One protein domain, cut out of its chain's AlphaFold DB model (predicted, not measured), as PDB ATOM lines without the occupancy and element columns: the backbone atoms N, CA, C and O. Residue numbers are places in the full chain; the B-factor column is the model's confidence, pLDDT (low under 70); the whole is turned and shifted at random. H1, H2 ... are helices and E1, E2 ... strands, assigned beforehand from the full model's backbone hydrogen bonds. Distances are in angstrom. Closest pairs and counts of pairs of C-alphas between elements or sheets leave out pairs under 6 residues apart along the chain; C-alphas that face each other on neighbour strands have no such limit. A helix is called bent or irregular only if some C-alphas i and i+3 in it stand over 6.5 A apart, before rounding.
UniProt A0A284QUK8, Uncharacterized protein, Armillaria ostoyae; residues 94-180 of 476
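AT A GLANCE: This is residues 94 to 180 of the 476 residues of an uncharacterized protein of Armillaria ostoyae (UniProt A0A284QUK8). A strongly twisted wall of four strands, in the order E2 E1 E4 E3, has H1 and H2 packed on one face. H3 lies off this sheet at one end of the longest axis, with H2 near the other end. There are 87 residues printed, with three named helices and four named strands in the order E1 H1 E2 H2 E3 H3 E4. The sheet is antiparallel and the class is mixed, helices and strands. The whole is compact, with a radius of gyration of the C-alphas of 12.6 A and spans of 33 by 25 by 20 A.

HOW THE PARTS SIT: Begin at E1, residues 94 to 97; beside it find E2, residues 124 to 126, with N 94 and O 125 2.9 A apart. On its other side is E4, residues 173 to 179, with N 97 and O 176 at 2.8 A. E4 also pairs with E3, residues 143 to 146, where N 144 and O 175 are 2.9 A apart. H1, residues 105 to 113, and H2, residues 130 to 140, are on one face of the sheet, in two layers. The closest C-alphas of H1 and E2 are those of Leu 112 and Ala 125, 7.5 A. H2 has a height over the sheet of 9.3 A, and Val 137 comes closest to Ile 177 of E4, C-alphas 6.8 A apart. H3, residues 154 to 166, is only just not on the sheet, with 4 pairs of C-alphas within 10 A. Every O i to N i+4 pair is within hydrogen-bond range in H1, 5 of 7 in H2 and 8 of 9 in H3.

IN THESE COORDINATES: Find C-alpha 94 at (2.015, -52.485, 35.539), where E1 begins. H2 is 15.5 A long and only just irregular, with C-alphas 136 and 139 6.6 A apart. H3 runs 18.9 A from C-alpha 154 at (-12.690, -34.621, 23.392). E4 runs 19.0 A to C-alpha 179 at (3.911, -53.526, 39.450).

THE WHOLE: The two C-alphas farthest apart are those of Asp 131 and Gly 153, 34.2 A. The printed part has no cut, and no link is long. Look for low confidence, pLDDT under 70, at 21 residues, among them 149 to 159 and 167 to 172.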
ATOM      1  N   VAL A  94       2.474 -53.501  34.581       85.81
ATOM      2  CA  VAL A  94       2.015 -52.485  35.539       85.81
ATOM      3  C   VAL A  94       0.502 -52.569  35.664       85.81
ATOM      4  O   VAL A  94      -0.194 -52.760  34.665       85.81
ATOM      5  N   ILE A  95      -0.003 -52.457  36.894       86.94
ATOM      6  CA  ILE A  95      -1.433 -52.506  37.203       86.94
ATOM      7  C   ILE A  95      -1.948 -51.128  37.641       86.94
ATOM      8  O   ILE A  95      -1.348 -50.442  38.471       86.94
ATOM      9  N   PHE A  96      -3.093 -50.749  37.079       85.94
ATOM     10  CA  PHE A  96      -3.822 -49.510  37.322       85.94
ATOM     11  C   PHE A  96      -5.084 -49.832  38.126       85.94
ATOM     12  O   PHE A  96      -6.079 -50.332  37.600       85.94
ATOM     13  N   LEU A  97      -5.036 -49.573  39.431       82.62
ATOM     14  CA  LEU A  97      -6.093 -49.904  40.382       82.62
ATOM     15  C   LEU A  97      -6.958 -48.675  40.687       82.62
ATOM     16  O   LEU A  97      -6.467 -47.668  41.197       82.62
ATOM     17  N   GLY A  98      -8.263 -48.786  40.430       77.00
ATOM     18  CA  GLY A  98      -9.220 -47.689  40.623       77.00
ATOM     19  C   GLY A  98      -9.420 -46.800  39.392       77.00
ATOM     20  O   GLY A  98      -9.676 -45.609  39.554       77.00
ATOM     21  N   LEU A  99      -9.300 -47.368  38.185       80.19
ATOM     22  CA  LEU A  99      -9.888 -46.782  36.974       80.19
ATOM     23  C   LEU A  99     -11.407 -46.612  37.159       80.19
ATOM     24  O   LEU A  99     -12.037 -47.399  37.871       80.19
ATOM     25  N   ASP A 100     -11.984 -45.591  36.528       73.44
ATOM     26  CA  ASP A 100     -13.431 -45.360  36.573       73.44
ATOM     27  C   ASP A 100     -14.191 -46.390  35.724       73.44
ATOM     28  O   ASP A 100     -13.653 -46.951  34.771       73.44
ATOM     29  N   THR A 101     -15.458 -46.641  36.068       76.69
ATOM     30  CA  THR A 101     -16.315 -47.648  35.404       76.69
ATOM     31  C   THR A 101     -16.516 -47.386  33.916       76.69
ATOM     32  O   THR A 101     -16.719 -48.322  33.147       76.69
ATOM     33  N   ASP A 102     -16.432 -46.117  33.526       72.12
ATOM     34  CA  ASP A 102     -16.726 -45.630  32.180       72.12
ATOM     35  C   ASP A 102     -15.436 -45.438  31.356       72.12
ATOM     36  O   ASP A 102     -15.481 -44.949  30.228       72.12
ATOM     37  N   PHE A 103     -14.275 -45.792  31.925       76.75
ATOM     38  CA  PHE A 103     -12.961 -45.651  31.303       76.75
ATOM     39  C   PHE A 103     -12.630 -46.876  30.449       76.75
ATOM     40  O   PHE A 103     -12.488 -47.981  30.968       76.75
ATOM     41  N   THR A 104     -12.520 -46.709  29.132       80.69
ATOM     42  CA  THR A 104     -12.381 -47.853  28.219       80.69
ATOM     43  C   THR A 104     -10.926 -48.300  28.052       80.69
ATOM     44  O   THR A 104      -9.984 -47.547  28.299       80.69
ATOM     45  N   GLU A 105     -10.710 -49.530  27.569       81.56
ATOM     46  CA  GLU A 105      -9.358 -49.978  27.202       81.56
ATOM     47  C   GLU A 105      -8.751 -49.117  26.080       81.56
ATOM     48  O   GLU A 105      -7.545 -48.899  26.080       81.56
ATOM     49  N   ALA A 106      -9.566 -48.557  25.180       78.88
ATOM     50  CA  ALA A 106      -9.093 -47.639  24.144       78.88
ATOM     51  C   ALA A 106      -8.565 -46.315  24.732       78.88
ATOM     52  O   ALA A 106      -7.532 -45.816  24.280       78.88
ATOM     53  N   ASP A 107      -9.216 -45.780  25.773       78.25
ATOM     54  CA  ASP A 107      -8.736 -44.600  26.509       78.25
ATOM     55  C   ASP A 107      -7.412 -44.902  27.230       78.25
ATOM     56  O   ASP A 107      -6.461 -44.115  27.164       78.25
ATOM     57  N   LEU A 108      -7.319 -46.080  27.864       79.56
ATOM     58  CA  LEU A 108      -6.086 -46.558  28.489       79.56
ATOM     59  C   LEU A 108      -4.969 -46.698  27.448       79.56
ATOM     60  O   LEU A 108      -3.866 -46.206  27.657       79.56
ATOM     61  N   GLN A 109      -5.254 -47.318  26.304       80.31
ATOM     62  CA  GLN A 109      -4.291 -47.522  25.227       80.31
ATOM     63  C   GLN A 109      -3.797 -46.192  24.644       80.31
ATOM     64  O   GLN A 109      -2.599 -46.055  24.401       80.31
ATOM     65  N   ALA A 110      -4.669 -45.194  24.470       79.62
ATOM     66  CA  ALA A 110      -4.276 -43.858  24.023       79.62
ATOM     67  C   ALA A 110      -3.332 -43.166  25.027       79.62
ATOM     68  O   ALA A 110      -2.322 -42.587  24.624       79.62
ATOM     69  N   TYR A 111      -3.616 -43.281  26.329       76.94
ATOM     70  CA  TYR A 111      -2.768 -42.749  27.401       76.94
ATOM     71  C   TYR A 111      -1.432 -43.499  27.564       76.94
ATOM     72  O   TYR A 111      -0.413 -42.897  27.895       76.94
ATOM     73  N   LEU A 112      -1.402 -44.809  27.316       80.75
ATOM     74  CA  LEU A 112      -0.177 -45.615  27.374       80.75
ATOM     75  C   LEU A 112       0.686 -45.457  26.109       80.75
ATOM     76  O   LEU A 112       1.912 -45.502  26.192       80.75
ATOM     77  N   SER A 113       0.072 -45.187  24.952       76.12
ATOM     78  CA  SER A 113       0.783 -45.006  23.677       76.12
ATOM     79  C   SER A 113       1.713 -43.789  23.688       76.12
ATOM     80  O   SER A 113       2.816 -43.866  23.150       76.12
ATOM     81  N   SER A 114       1.324 -42.688  24.344       69.56
ATOM     82  CA  SER A 114       2.208 -41.527  24.551       69.56
ATOM     83  C   SER A 114       3.373 -41.816  25.508       69.56
ATOM     84  O   SER A 114       4.395 -41.141  25.442       69.56
ATOM     85  N   ASN A 115       3.240 -42.847  26.348       70.12
ATOM     86  CA  ASN A 115       4.244 -43.328  27.298       70.12
ATOM     87  C   ASN A 115       4.972 -44.603  26.806       70.12
ATOM     88  O   ASN A 115       5.618 -45.294  27.589       70.12
ATOM     89  N   GLY A 116       4.855 -44.954  25.518       67.06
ATOM     90  CA  GLY A 116       5.599 -46.061  24.902       67.06
ATOM     91  C   GLY A 116       5.284 -47.463  25.446       67.06
ATOM     92  O   GLY A 116       6.158 -48.331  25.425       67.06
ATOM     93  N   CYS A 117       4.063 -47.696  25.937       71.38
ATOM     94  CA  CYS A 117       3.609 -48.986  26.470       71.38
ATOM     95  C   CYS A 117       2.252 -49.418  25.881       71.38
ATOM     96  O   CYS A 117       1.513 -48.615  25.309       71.38
ATOM     97  N   THR A 118       1.933 -50.712  25.980       74.50
ATOM     98  CA  THR A 118       0.717 -51.311  25.401       74.50
ATOM     99  C   THR A 118      -0.237 -51.794  26.490       74.50
ATOM    100  O   THR A 118       0.194 -52.364  27.492       74.50
ATOM    101  N   SER A 119      -1.545 -51.589  26.310       77.81
ATOM    102  CA  SER A 119      -2.555 -52.193  27.187       77.81
ATOM    103  C   SER A 119      -2.612 -53.713  26.988       77.81
ATOM    104  O   SER A 119      -2.356 -54.231  25.898       77.81
ATOM    105  N   LYS A 120      -2.937 -54.440  28.059       70.62
ATOM    106  CA  LYS A 120      -3.185 -55.887  28.058       70.62
ATOM    107  C   LYS A 120      -4.465 -56.203  28.830       70.62
ATOM    108  O   LYS A 120      -4.438 -56.909  29.838       70.62
ATOM    109  N   GLY A 121      -5.585 -55.669  28.353       65.44
ATOM    110  CA  GLY A 121      -6.861 -55.723  29.049       65.44
ATOM    111  C   GLY A 121      -7.017 -54.615  30.091       65.44
ATOM    112  O   GLY A 121      -6.091 -53.865  30.416       65.44
ATOM    113  N   PHE A 122      -8.233 -54.525  30.629       71.69
ATOM    114  CA  PHE A 122      -8.653 -53.475  31.554       71.69
ATOM    115  C   PHE A 122      -7.727 -53.364  32.777       71.69
ATOM    116  O   PHE A 122      -7.636 -54.280  33.594       71.69
ATOM    117  N   GLY A 123      -7.057 -52.217  32.919       76.00
ATOM    118  CA  GLY A 123      -6.200 -51.920  34.068       76.00
ATOM    119  C   GLY A 123      -4.801 -52.535  34.043       76.00
ATOM    120  O   GLY A 123      -4.088 -52.395  35.034       76.00
ATOM    121  N   PHE A 124      -4.367 -53.165  32.946       82.69
ATOM    122  CA  PHE A 124      -3.010 -53.704  32.818       82.69
ATOM    123  C   PHE A 124      -2.259 -53.080  31.640       82.69
ATOM    124  O   PHE A 124      -2.773 -53.011  30.525       82.69
ATOM    125  N   ALA A 125      -1.008 -52.690  31.880       84.25
ATOM    126  CA  ALA A 125      -0.059 -52.287  30.846       84.25
ATOM    127  C   ALA A 125       1.132 -53.248  30.794       84.25
ATOM    128  O   ALA A 125       1.553 -53.797  31.815       84.25
ATOM    129  N   GLN A 126       1.709 -53.412  29.606       83.12
ATOM    130  CA  GLN A 126       3.024 -54.000  29.409       83.12
ATOM    131  C   GLN A 126       3.990 -52.955  28.847       83.12
ATOM    132  O   GLN A 126       3.713 -52.284  27.852       83.12
ATOM    133  N   PHE A 127       5.160 -52.880  29.471       82.12
ATOM    134  CA  PHE A 127       6.321 -52.153  28.984       82.12
ATOM    135  C   PHE A 127       7.230 -53.086  28.181       82.12
ATOM    136  O   PHE A 127       7.273 -54.298  28.406       82.12
ATOM    137  N   SER A 128       7.983 -52.513  27.244       83.00
ATOM    138  CA  SER A 128       8.989 -53.230  26.453       83.00
ATOM    139  C   SER A 128      10.165 -53.754  27.289       83.00
ATOM    140  O   SER A 128      10.809 -54.721  26.891       83.00
ATOM    141  N   SER A 129      10.433 -53.146  28.448       80.75
ATOM    142  CA  SER A 129      11.450 -53.576  29.409       80.75
ATOM    143  C   SER A 129      11.051 -53.236  30.850       80.75
ATOM    144  O   SER A 129      10.252 -52.330  31.100       80.75
ATOM    145  N   THR A 130      11.642 -53.951  31.809       82.31
ATOM    146  CA  THR A 130      11.523 -53.677  33.252       82.31
ATOM    147  C   THR A 130      12.063 -52.297  33.625       82.31
ATOM    148  O   THR A 130      11.462 -51.606  34.441       82.31
ATOM    149  N   ASP A 131      13.152 -51.852  32.996       83.44
ATOM    150  CA  ASP A 131      13.728 -50.527  33.252       83.44
ATOM    151  C   ASP A 131      12.832 -49.384  32.755       83.44
ATOM    152  O   ASP A 131      12.736 -48.349  33.413       83.44
ATOM    153  N   HIS A 132      12.100 -49.580  31.652       80.81
ATOM    154  CA  HIS A 132      11.110 -48.597  31.210       80.81
ATOM    155  C   HIS A 132       9.906 -48.542  32.168       80.81
ATOM    156  O   HIS A 132       9.434 -47.453  32.490       80.81
ATOM    157  N   ALA A 133       9.471 -49.690  32.707       82.88
ATOM    158  CA  ALA A 133       8.453 -49.724  33.759       82.88
ATOM    159  C   ALA A 133       8.913 -48.988  35.036       82.88
ATOM    160  O   ALA A 133       8.118 -48.259  35.624       82.88
ATOM    161  N   ARG A 134      10.194 -49.099  35.425       83.00
ATOM    162  CA  ARG A 134      10.776 -48.358  36.566       83.00
ATOM    163  C   ARG A 134      10.721 -46.851  36.391       83.00
ATOM    164  O   ARG A 134      10.211 -46.153  37.264       83.00
ATOM    165  N   LEU A 135      11.169 -46.353  35.240       84.88
ATOM    166  CA  LEU A 135      11.134 -44.920  34.927       84.88
ATOM    167  C   LEU A 135       9.711 -44.335  34.946       84.88
ATOM    168  O   LEU A 135       9.557 -43.144  35.207       84.88
ATOM    169  N   PHE A 136       8.686 -45.155  34.701       82.69
ATOM    170  CA  PHE A 136       7.285 -44.742  34.748       82.69
ATOM    171  C   PHE A 136       6.658 -44.864  36.149       82.69
ATOM    172  O   PHE A 136       6.000 -43.935  36.617       82.69
ATOM    173  N   VAL A 137       6.847 -45.997  36.835       84.06
ATOM    174  CA  VAL A 137       6.193 -46.281  38.124       84.06
ATOM    175  C   VAL A 137       6.865 -45.539  39.274       84.06
ATOM    176  O   VAL A 137       6.167 -44.910  40.064       84.06
ATOM    177  N   ASP A 138       8.195 -45.572  39.377       82.06
ATOM    178  CA  ASP A 138       8.915 -45.085  40.558       82.06
ATOM    179  C   ASP A 138       8.687 -43.582  40.868       82.06
ATOM    180  O   ASP A 138       8.476 -43.267  42.044       82.06
ATOM    181  N   PRO A 139       8.651 -42.641  39.893       84.19
ATOM    182  CA  PRO A 139       8.352 -41.232  40.179       84.19
ATOM    183  C   PRO A 139       6.854 -40.932  40.368       84.19
ATOM    184  O   PRO A 139       6.515 -39.894  40.936       84.19
ATOM    185  N   LEU A 140       5.955 -41.808  39.902       79.81
ATOM    186  CA  LEU A 140       4.493 -41.628  39.969       79.81
ATOM    187  C   LEU A 140       3.836 -42.463  41.084       79.81
ATOM    188  O   LEU A 140       2.631 -42.371  41.326       79.81
ATOM    189  N   PHE A 141       4.611 -43.274  41.801       79.50
ATOM    190  CA  PHE A 141       4.124 -44.096  42.898       79.50
ATOM    191  C   PHE A 141       3.750 -43.234  44.127       79.50
ATOM    192  O   PHE A 141       4.499 -42.330  44.498       79.50
ATOM    193  N   PRO A 142       2.624 -43.502  44.824       81.06
ATOM    194  CA  PRO A 142       1.696 -44.625  44.640       81.06
ATOM    195  C   PRO A 142       0.517 -44.346  43.699       81.06
ATOM    196  O   PRO A 142      -0.360 -45.203  43.580       81.06
ATOM    197  N   TYR A 143       0.421 -43.156  43.101       83.62
ATOM    198  CA  TYR A 143      -0.782 -42.729  42.388       83.62
ATOM    199  C   TYR A 143      -0.484 -41.869  41.166       83.62
ATOM    200  O   TYR A 143       0.039 -40.761  41.285       83.62
ATOM    201  N   ILE A 144      -0.978 -42.331  40.025       84.38
ATOM    202  CA  ILE A 144      -0.956 -41.618  38.757       84.38
ATOM    203  C   ILE A 144      -2.292 -40.901  38.521       84.38
ATOM    204  O   ILE A 144      -3.343 -41.320  39.016       84.38
ATOM    205  N   GLN A 145      -2.257 -39.794  37.785       80.56
ATOM    206  CA  GLN A 145      -3.454 -39.086  37.342       80.56
ATOM    207  C   GLN A 145      -3.743 -39.470  35.894       80.56
ATOM    208  O   GLN A 145      -2.951 -39.177  34.999       80.56
ATOM    209  N   VAL A 146      -4.869 -40.138  35.679       80.94
ATOM    210  CA  VAL A 146      -5.318 -40.566  34.354       80.94
ATOM    211  C   VAL A 146      -6.298 -39.515  33.808       80.94
ATOM    212  O   VAL A 146      -7.110 -38.996  34.588       80.94
ATOM    213  N   PRO A 147      -6.236 -39.159  32.509       77.19
ATOM    214  CA  PRO A 147      -7.196 -38.251  31.892       77.19
ATOM    215  C   PRO A 147      -8.647 -38.722  32.091       77.19
ATOM    216  O   PRO A 147      -8.884 -39.923  32.238       77.19
ATOM    217  N   PRO A 148      -9.634 -37.809  32.063       73.25
ATOM    218  CA  PRO A 148     -11.038 -38.209  32.020       73.25
ATOM    219  C   PRO A 148     -11.323 -39.087  30.782       73.25
ATOM    220  O   PRO A 148     -10.705 -38.863  29.735       73.25
ATOM    221  N   PRO A 149     -12.257 -40.056  30.870       69.38
ATOM    222  CA  PRO A 149     -12.626 -40.922  29.746       69.38
ATOM    223  C   PRO A 149     -13.155 -40.125  28.547       69.38
ATOM    224  O   PRO A 149     -13.741 -39.050  28.719       69.38
ATOM    225  N   ALA A 150     -13.039 -40.669  27.327       66.06
ATOM    226  CA  ALA A 150     -13.557 -40.013  26.121       66.06
ATOM    227  C   ALA A 150     -15.077 -39.746  26.160       66.06
ATOM    228  O   ALA A 150     -15.561 -38.860  25.451       66.06
ATOM    229  N   SER A 151     -15.824 -40.439  27.028       60.34
ATOM    230  CA  SER A 151     -17.244 -40.180  27.312       60.34
ATOM    231  C   SER A 151     -17.521 -38.779  27.886       60.34
ATOM    232  O   SER A 151     -18.622 -38.260  27.705       60.34
ATOM    233  N   HIS A 152     -16.534 -38.115  28.500       60.47
ATOM    234  CA  HIS A 152     -16.625 -36.705  28.911       60.47
ATOM    235  C   HIS A 152     -16.341 -35.700  27.774       60.47
ATOM    236  O   HIS A 152     -16.379 -34.489  27.995       60.47
ATOM    237  N   GLY A 153     -16.109 -36.182  26.549       65.50
ATOM    238  CA  GLY A 153     -15.909 -35.375  25.348       65.50
ATOM    239  C   GLY A 153     -14.447 -34.996  25.098       65.50
ATOM    240  O   GLY A 153     -13.661 -34.778  26.019       65.50
ATOM    241  N   ALA A 154     -14.075 -34.866  23.820       59.81
ATOM    242  CA  ALA A 154     -12.690 -34.621  23.392       59.81
ATOM    243  C   ALA A 154     -12.062 -33.333  23.972       59.81
ATOM    244  O   ALA A 154     -10.843 -33.234  24.120       59.81
ATOM    245  N   THR A 155     -12.885 -32.351  24.345       64.00
ATOM    246  CA  THR A 155     -12.450 -31.126  25.027       64.00
ATOM    247  C   THR A 155     -11.985 -31.369  26.464       64.00
ATOM    248  O   THR A 155     -11.110 -30.639  26.926       64.00
ATOM    249  N   ALA A 156     -12.497 -32.388  27.164       63.53
ATOM    250  CA  ALA A 156     -12.132 -32.682  28.551       63.53
ATOM    251  C   ALA A 156     -10.693 -33.207  28.675       63.53
ATOM    252  O   ALA A 156      -9.951 -32.757  29.547       63.53
ATOM    253  N   ALA A 157     -10.259 -34.084  27.765       65.88
ATOM    254  CA  ALA A 157      -8.873 -34.557  27.718       65.88
ATOM    255  C   ALA A 157      -7.893 -33.421  27.357       65.88
ATOM    256  O   ALA A 157      -6.865 -33.252  28.009       65.88
ATOM    257  N   ALA A 158      -8.234 -32.577  26.375       66.88
ATOM    258  CA  ALA A 158      -7.414 -31.417  26.014       66.88
ATOM    259  C   ALA A 158      -7.343 -30.362  27.139       66.88
ATOM    260  O   ALA A 158      -6.293 -29.757  27.360       66.88
ATOM    261  N   ALA A 159      -8.441 -30.154  27.875       67.56
ATOM    262  CA  ALA A 159      -8.467 -29.299  29.060       67.56
ATOM    263  C   ALA A 159      -7.641 -29.890  30.213       67.56
ATOM    264  O   ALA A 159      -6.955 -29.137  30.896       67.56
ATOM    265  N   PHE A 160      -7.645 -31.216  30.394       72.25
ATOM    266  CA  PHE A 160      -6.818 -31.908  31.386       72.25
ATOM    267  C   PHE A 160      -5.316 -31.681  31.142       72.25
ATOM    268  O   PHE A 160      -4.620 -31.256  32.061       72.25
ATOM    269  N   TYR A 161      -4.825 -31.862  29.910       72.56
ATOM    270  CA  TYR A 161      -3.412 -31.601  29.594       72.56
ATOM    271  C   TYR A 161      -3.031 -30.123  29.776       72.56
ATOM    272  O   TYR A 161      -2.026 -29.828  30.419       72.56
ATOM    273  N   LYS A 162      -3.875 -29.178  29.334       74.81
ATOM    274  CA  LYS A 162      -3.647 -27.742  29.589       74.81
ATOM    275  C   LYS A 162      -3.677 -27.385  31.079       74.81
ATOM    276  O   LYS A 162      -2.951 -26.491  31.506       74.81
ATOM    277  N   ALA A 163      -4.509 -28.055  31.874       69.31
ATOM    278  CA  ALA A 163      -4.569 -27.853  33.318       69.31
ATOM    279  C   ALA A 163      -3.322 -28.403  34.028       69.31
ATOM    280  O   ALA A 163      -2.813 -27.742  34.929       69.31
ATOM    281  N   LEU A 164      -2.772 -29.540  33.577       72.50
ATOM    282  CA  LEU A 164      -1.477 -30.049  34.045       72.50
ATOM    283  C   LEU A 164      -0.333 -29.065  33.754       72.50
ATOM    284  O   LEU A 164       0.445 -28.759  34.654       72.50
ATOM    285  N   GLU A 165      -0.257 -28.525  32.534       72.44
ATOM    286  CA  GLU A 165       0.771 -27.543  32.141       72.44
ATOM    287  C   GLU A 165       0.673 -26.219  32.919       72.44
ATOM    288  O   GLU A 165       1.686 -25.576  33.186       72.44
ATOM    289  N   THR A 166      -0.541 -25.806  33.296       72.62
ATOM    290  CA  THR A 166      -0.801 -24.536  34.002       72.62
ATOM    291  C   THR A 166      -0.934 -24.679  35.522       72.62
ATOM    292  O   THR A 166      -1.141 -23.678  36.209       72.62
ATOM    293  N   GLY A 167      -0.823 -25.895  36.068       62.78
ATOM    294  CA  GLY A 167      -1.017 -26.178  37.496       62.78
ATOM    295  C   GLY A 167      -2.452 -25.959  38.000       62.78
ATOM    296  O   GLY A 167      -2.671 -25.829  39.205       62.78
ATOM    297  N   ALA A 168      -3.430 -25.884  37.096       68.88
ATOM    298  CA  ALA A 168      -4.833 -25.655  37.422       68.88
ATOM    299  C   ALA A 168      -5.517 -26.941  37.940       68.88
ATOM    300  O   ALA A 168      -5.139 -28.047  37.542       68.88
ATOM    301  N   PRO A 169      -6.552 -26.835  38.798       63.78
ATOM    302  CA  PRO A 169      -7.298 -28.000  39.269       63.78
ATOM    303  C   PRO A 169      -7.970 -28.726  38.094       63.78
ATOM    304  O   PRO A 169      -8.806 -28.165  37.387       63.78
ATOM    305  N   HIS A 170      -7.596 -29.987  37.897       67.75
ATOM    306  CA  HIS A 170      -7.975 -30.800  36.744       67.75
ATOM    307  C   HIS A 170      -8.979 -31.906  37.117       67.75
ATOM    308  O   HIS A 170      -8.985 -32.414  38.238       67.75
ATOM    309  N   SER A 171      -9.787 -32.355  36.155       64.12
ATOM    310  CA  SER A 171     -10.812 -33.397  36.352       64.12
ATOM    311  C   SER A 171     -10.302 -34.846  36.276       64.12
ATOM    312  O   SER A 171     -11.105 -35.770  36.368       64.12
ATOM    313  N   GLY A 172      -8.996 -35.070  36.099       69.31
ATOM    314  CA  GLY A 172      -8.430 -36.418  35.972       69.31
ATOM    315  C   GLY A 172      -8.548 -37.270  37.238       69.31
ATOM    316  O   GLY A 172      -8.457 -36.772  38.367       69.31
ATOM    317  N   ARG A 173      -8.718 -38.580  37.048       76.56
ATOM    318  CA  ARG A 173      -8.900 -39.550  38.128       76.56
ATOM    319  C   ARG A 173      -7.557 -39.957  38.726       76.56
ATOM    320  O   ARG A 173      -6.600 -40.236  38.008       76.56
ATOM    321  N   ARG A 174      -7.488 -40.036  40.057       80.19
ATOM    322  CA  ARG A 174      -6.297 -40.494  40.786       80.19
ATOM    323  C   ARG A 174      -6.341 -42.011  40.978       80.19
ATOM    324  O   ARG A 174      -7.062 -42.507  41.840       80.19
ATOM    325  N   VAL A 175      -5.543 -42.717  40.191       84.06
ATOM    326  CA  VAL A 175      -5.502 -44.180  40.079       84.06
ATOM    327  C   VAL A 175      -4.265 -44.693  40.812       84.06
ATOM    328  O   VAL A 175      -3.194 -44.100  40.695       84.06
ATOM    329  N   LYS A 176      -4.376 -45.768  41.601       86.12
ATOM    330  CA  LYS A 176      -3.202 -46.361  42.262       86.12
ATOM    331  C   LYS A 176      -2.395 -47.149  41.226       86.12
ATOM    332  O   LYS A 176      -2.959 -47.987  40.528       86.12
ATOM    333  N   ILE A 177      -1.089 -46.910  41.176       86.75
ATOM    334  CA  ILE A 177      -0.145 -47.619  40.306       86.75
ATOM    335  C   ILE A 177       0.732 -48.572  41.131       86.75
ATOM    336  O   ILE A 177       1.118 -48.255  42.258       86.75
ATOM    337  N   ASP A 178       1.001 -49.763  40.600       83.94
ATOM    338  CA  ASP A 178       1.890 -50.772  41.192       83.94
ATOM    339  C   ASP A 178       2.429 -51.699  40.087       83.94
ATOM    340  O   ASP A 178       1.856 -51.762  38.995       83.94
ATOM    341  N   TYR A 179       3.487 -52.460  40.361       85.12
ATOM    342  CA  TYR A 179       3.911 -53.526  39.450       85.12
ATOM    343  C   TYR A 179       2.960 -54.728  39.549       85.12
ATOM    344  O   TYR A 179       2.460 -55.084  40.620       85.12
ATOM    345  N   SER A 180       2.688 -55.374  38.419       79.12
ATOM    346  CA  SER A 180       1.858 -56.572  38.377       79.12
ATOM    347  C   SER A 180       2.695 -57.799  38.728       79.12
ATOM    348  O   SER A 180       3.612 -58.172  37.994       79.12
TER     349      SER A 180